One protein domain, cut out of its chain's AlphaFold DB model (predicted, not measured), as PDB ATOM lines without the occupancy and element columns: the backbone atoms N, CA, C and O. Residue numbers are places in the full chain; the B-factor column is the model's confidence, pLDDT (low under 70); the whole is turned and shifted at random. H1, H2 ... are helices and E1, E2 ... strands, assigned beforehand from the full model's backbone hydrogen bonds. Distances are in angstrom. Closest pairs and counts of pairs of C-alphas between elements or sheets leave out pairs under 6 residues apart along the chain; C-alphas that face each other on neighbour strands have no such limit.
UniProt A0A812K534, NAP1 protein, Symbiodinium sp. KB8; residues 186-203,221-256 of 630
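What this domain is: This is residues 186 to 203 and 221 to 256 of the 630 residues of the protein "NAP1 protein" of Symbiodinium sp. KB8 (UniProt A0A812K534). A small, twisted four-stranded sheet has a single helix, H1, packed slantwise over one face; the other face has no named helix. The order across the sheet is E1, E2, E4, E3, all antiparallel, and its strands' lines turn by 110 degrees from edge to edge. The printed part has 54 residues, with E1, E2, E3, H1 and E4 along the chain; its class is mixed, helices and strands, with 26 residues in named elements, under half. It is compact, with a radius of gyration of the C-alphas of 10.3 A and spans of 28 by 26 by 18 A.

How they stand to each other: Inner strands E2, residues 194 to 198, and E4, residues 250 to 253, are antiparallel neighbours, with N 251 and O 197 2.8 A apart. Edge strand E1, residues 188 to 191, forms a hairpin with E2, where N 196 and O 189 are 2.8 A apart. Edge strand E3, residues 223 to 225, is the antiparallel neighbour of E4, with N 252 and O 224 at 2.7 A. E1 and E3 are apart. H1, residues 233 to 242, is on the sheet at a height of 9.7 A. It lies over E2 and runs slantwise to the strands, at 59.8 degrees to E2 on the local plane, only just short of across. The closest C-alphas of E1 and H1, those of Ile 191 and Ile 236, are 7.0 A apart. In H1 every O i to N i+4 pair is within hydrogen-bond range.

Where its parts are: E1 begins at C-alpha 188, (-43.985, -38.109, -13.493). E2 measures 13.7 A from first to last C-alpha, E4 10.0 A, E1 9.8 A and E3 7.0 A. H1 measures 14.3 A, beginning at C-alpha 233, (-47.135, -34.233, -29.906). E4 ends at C-alpha 253, (-52.053, -34.075, -16.183).

The domain as a whole: The two C-alphas farthest apart, those of Ser 203 and Lys 256, are 28.9 A apart. Residues 204 to 220 are not printed, and C-alphas 203 and 221 are 22.0 A apart across this cut. Of the links printed whole, E1 to E2 is tight, and E3 to H1 and H1 to E4 are short. Mean pLDDT of the printed part is 73.0; residues 186 to 187, 199 to 203, 243 to 244, 246 to 249 and 254 to 256 are under 70.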
ATOM      1  N   SER A 186     -46.547 -43.650 -10.757       59.25
ATOM      2  CA  SER A 186     -45.309 -43.957 -10.024       59.25
ATOM      3  C   SER A 186     -44.129 -43.092 -10.452       59.25
ATOM      4  O   SER A 186     -43.218 -42.895  -9.661       59.25
ATOM      5  N   GLU A 187     -44.162 -42.542 -11.668       68.19
ATOM      6  CA  GLU A 187     -43.152 -41.616 -12.173       68.19
ATOM      7  C   GLU A 187     -43.822 -40.533 -13.024       68.19
ATOM      8  O   GLU A 187     -44.637 -40.828 -13.905       68.19
ATOM      9  N   THR A 188     -43.496 -39.269 -12.742       77.19
ATOM     10  CA  THR A 188     -43.985 -38.109 -13.493       77.19
ATOM     11  C   THR A 188     -42.818 -37.319 -14.070       77.19
ATOM     12  O   THR A 188     -41.905 -36.961 -13.330       77.19
ATOM     13  N   VAL A 189     -42.863 -36.988 -15.359       80.50
ATOM     14  CA  VAL A 189     -41.865 -36.147 -16.038       80.50
ATOM     15  C   VAL A 189     -42.536 -34.856 -16.491       80.50
ATOM     16  O   VAL A 189     -43.667 -34.876 -16.972       80.50
ATOM     17  N   THR A 190     -41.850 -33.723 -16.330       82.06
ATOM     18  CA  THR A 190     -42.365 -32.415 -16.758       82.06
ATOM     19  C   THR A 190     -41.744 -32.020 -18.094       82.06
ATOM     20  O   THR A 190     -40.531 -31.865 -18.181       82.06
ATOM     21  N   ILE A 191     -42.567 -31.831 -19.128       79.81
ATOM     22  CA  ILE A 191     -42.132 -31.412 -20.472       79.81
ATOM     23  C   ILE A 191     -42.984 -30.214 -20.880       79.81
ATOM     24  O   ILE A 191     -44.207 -30.261 -20.779       79.81
ATOM     25  N   ALA A 192     -42.350 -29.122 -21.314       76.44
ATOM     26  CA  ALA A 192     -43.042 -27.902 -21.750       76.44
ATOM     27  C   ALA A 192     -44.102 -27.379 -20.745       76.44
ATOM     28  O   ALA A 192     -45.149 -26.873 -21.140       76.44
ATOM     29  N   GLY A 193     -43.848 -27.525 -19.438       77.12
ATOM     30  CA  GLY A 193     -44.753 -27.072 -18.370       77.12
ATOM     31  C   GLY A 193     -45.950 -27.992 -18.077       77.12
ATOM     32  O   GLY A 193     -46.795 -27.643 -17.255       77.12
ATOM     33  N   CYS A 194     -46.032 -29.164 -18.710       81.25
ATOM     34  CA  CYS A 194     -47.046 -30.185 -18.440       81.25
ATOM     35  C   CYS A 194     -46.420 -31.406 -17.755       81.25
ATOM     36  O   CYS A 194     -45.309 -31.802 -18.103       81.25
ATOM     37  N   GLN A 195     -47.136 -32.025 -16.809       83.38
ATOM     38  CA  GLN A 195     -46.720 -33.289 -16.193       83.38
ATOM     39  C   GLN A 195     -47.253 -34.488 -16.986       83.38
ATOM     40  O   GLN A 195     -48.434 -34.537 -17.340       83.38
ATOM     41  N   TYR A 196     -46.387 -35.468 -17.228       83.62
ATOM     42  CA  TYR A 196     -46.665 -36.703 -17.959       83.62
ATOM     43  C   TYR A 196     -46.359 -37.913 -17.084       83.62
ATOM     44  O   TYR A 196     -45.399 -37.879 -16.324       83.62
ATOM     45  N   ALA A 197     -47.136 -38.985 -17.218       81.44
ATOM     46  CA  ALA A 197     -46.936 -40.249 -16.515       81.44
ATOM     47  C   ALA A 197     -47.246 -41.440 -17.430       81.44
ATOM     48  O   ALA A 197     -48.112 -41.346 -18.301       81.44
ATOM     49  N   VAL A 198     -46.580 -42.574 -17.218       74.88
ATOM     50  CA  VAL A 198     -46.839 -43.834 -17.938       74.88
ATOM     51  C   VAL A 198     -47.792 -44.714 -17.128       74.88
ATOM     52  O   VAL A 198     -47.633 -44.852 -15.915       74.88
ATOM     53  N   LEU A 199     -48.790 -45.314 -17.789       67.50
ATOM     54  CA  LEU A 199     -49.753 -46.224 -17.161       67.50
ATOM     55  C   LEU A 199     -49.779 -47.593 -17.878       67.50
ATOM     56  O   LEU A 199     -49.977 -47.642 -19.091       67.50
ATOM     57  N   PRO A 200     -49.694 -48.733 -17.165       58.81
ATOM     58  CA  PRO A 200     -49.585 -48.878 -15.714       58.81
ATOM     59  C   PRO A 200     -48.165 -48.603 -15.191       58.81
ATOM     60  O   PRO A 200     -47.186 -48.730 -15.916       58.81
ATOM     61  N   SER A 201     -48.087 -48.271 -13.903       56.56
ATOM     62  CA  SER A 201     -46.901 -47.930 -13.104       56.56
ATOM     63  C   SER A 201     -45.923 -49.093 -12.852       56.56
ATOM     64  O   SER A 201     -45.384 -49.221 -11.754       56.56
ATOM     65  N   THR A 202     -45.751 -50.017 -13.798       51.94
ATOM     66  CA  THR A 202     -44.847 -51.163 -13.614       51.94
ATOM     67  C   THR A 202     -43.421 -50.778 -13.981       51.94
ATOM     68  O   THR A 202     -43.186 -50.292 -15.089       51.94
ATOM     69  N   SER A 203     -42.496 -51.032 -13.051       45.22
ATOM     70  CA  SER A 203     -41.052 -50.897 -13.243       45.22
ATOM     71  C   SER A 203     -40.600 -51.596 -14.538       45.22
ATOM     72  O   SER A 203     -41.104 -52.681 -14.853       45.22
ATOM     73  N   SER A 221     -58.171 -39.377 -11.813       71.12
ATOM     74  CA  SER A 221     -58.806 -38.058 -11.898       71.12
ATOM     75  C   SER A 221     -57.753 -36.953 -12.026       71.12
ATOM     76  O   SER A 221     -56.760 -36.953 -11.301       71.12
ATOM     77  N   GLY A 222     -57.972 -36.009 -12.942       76.81
ATOM     78  CA  GLY A 222     -57.008 -34.946 -13.246       76.81
ATOM     79  C   GLY A 222     -55.952 -35.329 -14.284       76.81
ATOM     80  O   GLY A 222     -55.182 -34.468 -14.698       76.81
ATOM     81  N   TRP A 223     -55.957 -36.574 -14.762       82.19
ATOM     82  CA  TRP A 223     -55.111 -37.047 -15.854       82.19
ATOM     83  C   TRP A 223     -55.957 -37.363 -17.088       82.19
ATOM     84  O   TRP A 223     -57.132 -37.718 -16.999       82.19
ATOM     85  N   SER A 224     -55.365 -37.208 -18.264       81.38
ATOM     86  CA  SER A 224     -56.000 -37.467 -19.557       81.38
ATOM     87  C   SER A 224     -55.025 -38.197 -20.465       81.38
ATOM     88  O   SER A 224     -53.821 -38.018 -20.337       81.38
ATOM     89  N   LEU A 225     -55.510 -39.051 -21.363       81.69
ATOM     90  CA  LEU A 225     -54.617 -39.774 -22.267       81.69
ATOM     91  C   LEU A 225     -53.975 -38.796 -23.259       81.69
ATOM     92  O   LEU A 225     -54.679 -37.978 -23.855       81.69
ATOM     93  N   LEU A 226     -52.660 -38.904 -23.461       81.50
ATOM     94  CA  LEU A 226     -51.963 -38.128 -24.479       81.50
ATOM     95  C   LEU A 226     -52.486 -38.531 -25.865       81.50
ATOM     96  O   LEU A 226     -52.333 -39.672 -26.302       81.50
ATOM     97  N   SER A 227     -53.138 -37.587 -26.539       76.38
ATOM     98  CA  SER A 227     -53.689 -37.766 -27.883       76.38
ATOM     99  C   SER A 227     -52.698 -37.280 -28.937       76.38
ATOM    100  O   SER A 227     -52.010 -36.283 -28.730       76.38
ATOM    101  N   THR A 228     -52.706 -37.909 -30.116       79.12
ATOM    102  CA  THR A 228     -51.960 -37.448 -31.304       79.12
ATOM    103  C   THR A 228     -52.435 -36.086 -31.816       79.12
ATOM    104  O   THR A 228     -51.815 -35.500 -32.692       79.12
ATOM    105  N   SER A 229     -53.572 -35.598 -31.314       73.94
ATOM    106  CA  SER A 229     -54.148 -34.293 -31.647       73.94
ATOM    107  C   SER A 229     -53.649 -33.150 -30.757       73.94
ATOM    108  O   SER A 229     -54.203 -32.059 -30.835       73.94
ATOM    109  N   VAL A 230     -52.709 -33.406 -29.843       78.25
ATOM    110  CA  VAL A 230     -52.117 -32.365 -28.990       78.25
ATOM    111  C   VAL A 230     -51.033 -31.632 -29.778       78.25
ATOM    112  O   VAL A 230     -50.168 -32.265 -30.384       78.25
ATOM    113  N   ASP A 231     -51.060 -30.301 -29.764       70.94
ATOM    114  CA  ASP A 231     -50.038 -29.488 -30.424       70.94
ATOM    115  C   ASP A 231     -48.648 -29.800 -29.845       70.94
ATOM    116  O   ASP A 231     -48.456 -29.848 -28.630       70.94
ATOM    117  N   GLY A 232     -47.671 -30.058 -30.719       79.44
ATOM    118  CA  GLY A 232     -46.322 -30.462 -30.305       79.44
ATOM    119  C   GLY A 232     -46.185 -31.936 -29.896       79.44
ATOM    120  O   GLY A 232     -45.167 -32.298 -29.310       79.44
ATOM    121  N   PHE A 233     -47.162 -32.795 -30.217       79.88
ATOM    122  CA  PHE A 233     -47.135 -34.233 -29.906       79.88
ATOM    123  C   PHE A 233     -45.825 -34.934 -30.300       79.88
ATOM    124  O   PHE A 233     -45.278 -35.681 -29.494       79.88
ATOM    125  N   GLU A 234     -45.281 -34.655 -31.489       81.50
ATOM    126  CA  GLU A 234     -44.013 -35.248 -31.950       81.50
ATOM    127  C   GLU A 234     -42.821 -34.839 -31.072       81.50
ATOM    128  O   GLU A 234     -42.004 -35.674 -30.690       81.50
ATOM    129  N   TYR A 235     -42.757 -33.565 -30.674       82.00
ATOM    130  CA  TYR A 235     -41.728 -33.067 -29.760       82.00
ATOM    131  C   TYR A 235     -41.857 -33.709 -28.372       82.00
ATOM    132  O   TYR A 235     -40.866 -34.145 -27.787       82.00
ATOM    133  N   ILE A 236     -43.087 -33.827 -27.863       81.38
ATOM    134  CA  ILE A 236     -43.381 -34.480 -26.582       81.38
ATOM    135  C   ILE A 236     -42.962 -35.955 -26.628       81.38
ATOM    136  O   ILE A 236     -42.287 -36.424 -25.715       81.38
ATOM    137  N   LEU A 237     -43.305 -36.683 -27.695       80.88
ATOM    138  CA  LEU A 237     -42.888 -38.074 -27.876       80.88
ATOM    139  C   LEU A 237     -41.369 -38.218 -27.929       80.88
ATOM    140  O   LEU A 237     -40.829 -39.136 -27.313       80.88
ATOM    141  N   GLN A 238     -40.679 -37.322 -28.634       81.19
ATOM    142  CA  GLN A 238     -39.223 -37.338 -28.708       81.19
ATOM    143  C   GLN A 238     -38.598 -37.167 -27.316       81.19
ATOM    144  O   GLN A 238     -37.724 -37.948 -26.944       81.19
ATOM    145  N   GLN A 239     -39.095 -36.216 -26.522       79.19
ATOM    146  CA  GLN A 239     -38.638 -35.989 -25.148       79.19
ATOM    147  C   GLN A 239     -38.942 -37.184 -24.230       79.19
ATOM    148  O   GLN A 239     -38.072 -37.634 -23.492       79.19
ATOM    149  N   LEU A 240     -40.134 -37.778 -24.322       76.00
ATOM    150  CA  LEU A 240     -40.486 -38.972 -23.540       76.00
ATOM    151  C   LEU A 240     -39.642 -40.195 -23.931       76.00
ATOM    152  O   LEU A 240     -39.266 -40.992 -23.072       76.00
ATOM    153  N   THR A 241     -39.282 -40.315 -25.210       77.44
ATOM    154  CA  THR A 241     -38.399 -41.383 -25.697       77.44
ATOM    155  C   THR A 241     -36.985 -41.243 -25.124       77.44
ATOM    156  O   THR A 241     -36.371 -42.256 -24.792       77.44
ATOM    157  N   LEU A 242     -36.483 -40.012 -24.945       77.31
ATOM    158  CA  LEU A 242     -35.204 -39.759 -24.263       77.31
ATOM    159  C   LEU A 242     -35.224 -40.219 -22.798       77.31
ATOM    160  O   LEU A 242     -34.197 -40.646 -22.283       77.31
ATOM    161  N   HIS A 243     -36.393 -40.212 -22.154       67.50
ATOM    162  CA  HIS A 243     -36.594 -40.762 -20.810       67.50
ATOM    163  C   HIS A 243     -36.799 -42.289 -20.788       67.50
ATOM    164  O   HIS A 243     -37.207 -42.842 -19.770       67.50
ATOM    165  N   CYS A 244     -36.532 -42.993 -21.897       64.94
ATOM    166  CA  CYS A 244     -36.749 -44.438 -22.056       64.94
ATOM    167  C   CYS A 244     -38.207 -44.882 -21.829       64.94
ATOM    168  O   CYS A 244     -38.488 -46.075 -21.671       64.94
ATOM    169  N   TRP A 245     -39.157 -43.944 -21.846       70.06
ATOM    170  CA  TRP A 245     -40.572 -44.246 -21.703       70.06
ATOM    171  C   TRP A 245     -41.127 -44.686 -23.054       70.06
ATOM    172  O   TRP A 245     -41.197 -43.929 -24.020       70.06
ATOM    173  N   GLY A 246     -41.482 -45.968 -23.137       58.59
ATOM    174  CA  GLY A 246     -42.103 -46.540 -24.324       58.59
ATOM    175  C   GLY A 246     -43.549 -46.073 -24.530       58.59
ATOM    176  O   GLY A 246     -44.103 -45.254 -23.806       58.59
ATOM    177  N   THR A 247     -44.213 -46.689 -25.506       54.12
ATOM    178  CA  THR A 247     -45.593 -46.406 -25.928       54.12
ATOM    179  C   THR A 247     -46.754 -46.979 -25.085       54.12
ATOM    180  O   THR A 247     -47.891 -46.840 -25.554       54.12
ATOM    181  N   PRO A 248     -46.616 -47.636 -23.907       56.81
ATOM    182  CA  PRO A 248     -47.805 -48.108 -23.215       56.81
ATOM    183  C   PRO A 248     -48.446 -46.932 -22.465       56.81
ATOM    184  O   PRO A 248     -48.116 -46.659 -21.326       56.81
ATOM    185  N   LEU A 249     -49.352 -46.221 -23.142       60.22
ATOM    186  CA  LEU A 249     -50.313 -45.264 -22.575       60.22
ATOM    187  C   LEU A 249     -49.696 -44.170 -21.682       60.22
ATOM    188  O   LEU A 249     -49.695 -44.247 -20.455       60.22
ATOM    189  N   ILE A 250     -49.246 -43.094 -22.326       72.69
ATOM    190  CA  ILE A 250     -48.833 -41.864 -21.644       72.69
ATOM    191  C   ILE A 250     -50.084 -41.058 -21.279       72.69
ATOM    192  O   ILE A 250     -50.903 -40.736 -22.144       72.69
ATOM    193  N   ALA A 251     -50.228 -40.713 -20.005       77.44
ATOM    194  CA  ALA A 251     -51.221 -39.775 -19.513       77.44
ATOM    195  C   ALA A 251     -50.573 -38.408 -19.255       77.44
ATOM    196  O   ALA A 251     -49.460 -38.324 -18.746       77.44
ATOM    197  N   ILE A 252     -51.283 -37.338 -19.592       81.12
ATOM    198  CA  ILE A 252     -50.926 -35.952 -19.306       81.12
ATOM    199  C   ILE A 252     -51.843 -35.417 -18.207       81.12
ATOM    200  O   ILE A 252     -53.066 -35.619 -18.246       81.12
ATOM    201  N   GLN A 253     -51.275 -34.741 -17.216       81.19
ATOM    202  CA  GLN A 253     -52.053 -34.075 -16.183       81.19
ATOM    203  C   GLN A 253     -52.785 -32.883 -16.813       81.19
ATOM    204  O   GLN A 253     -52.178 -31.985 -17.394       81.19
ATOM    205  N   SER A 254     -54.115 -32.887 -16.749       68.31
ATOM    206  CA  SER A 254     -54.933 -31.844 -17.355       68.31
ATOM    207  C   SER A 254     -54.753 -30.532 -16.593       68.31
ATOM    208  O   SER A 254     -55.164 -30.419 -15.438       68.31
ATOM    209  N   GLN A 255     -54.222 -29.499 -17.250       61.47
ATOM    210  CA  GLN A 255     -54.134 -28.155 -16.662       61.47
ATOM    211  C   GLN A 255     -55.518 -27.574 -16.303       61.47
ATOM    212  O   GLN A 255     -55.632 -26.781 -15.371       61.47
ATOM    213  N   LYS A 256     -56.600 -28.029 -16.962       52.25
ATOM    214  CA  LYS A 256     -57.981 -27.681 -16.574       52.25
ATOM    215  C   LYS A 256     -58.347 -28.202 -15.187       52.25
ATOM    216  O   LYS A 256     -59.106 -27.541 -14.487       52.25
TER     217      LYS A 256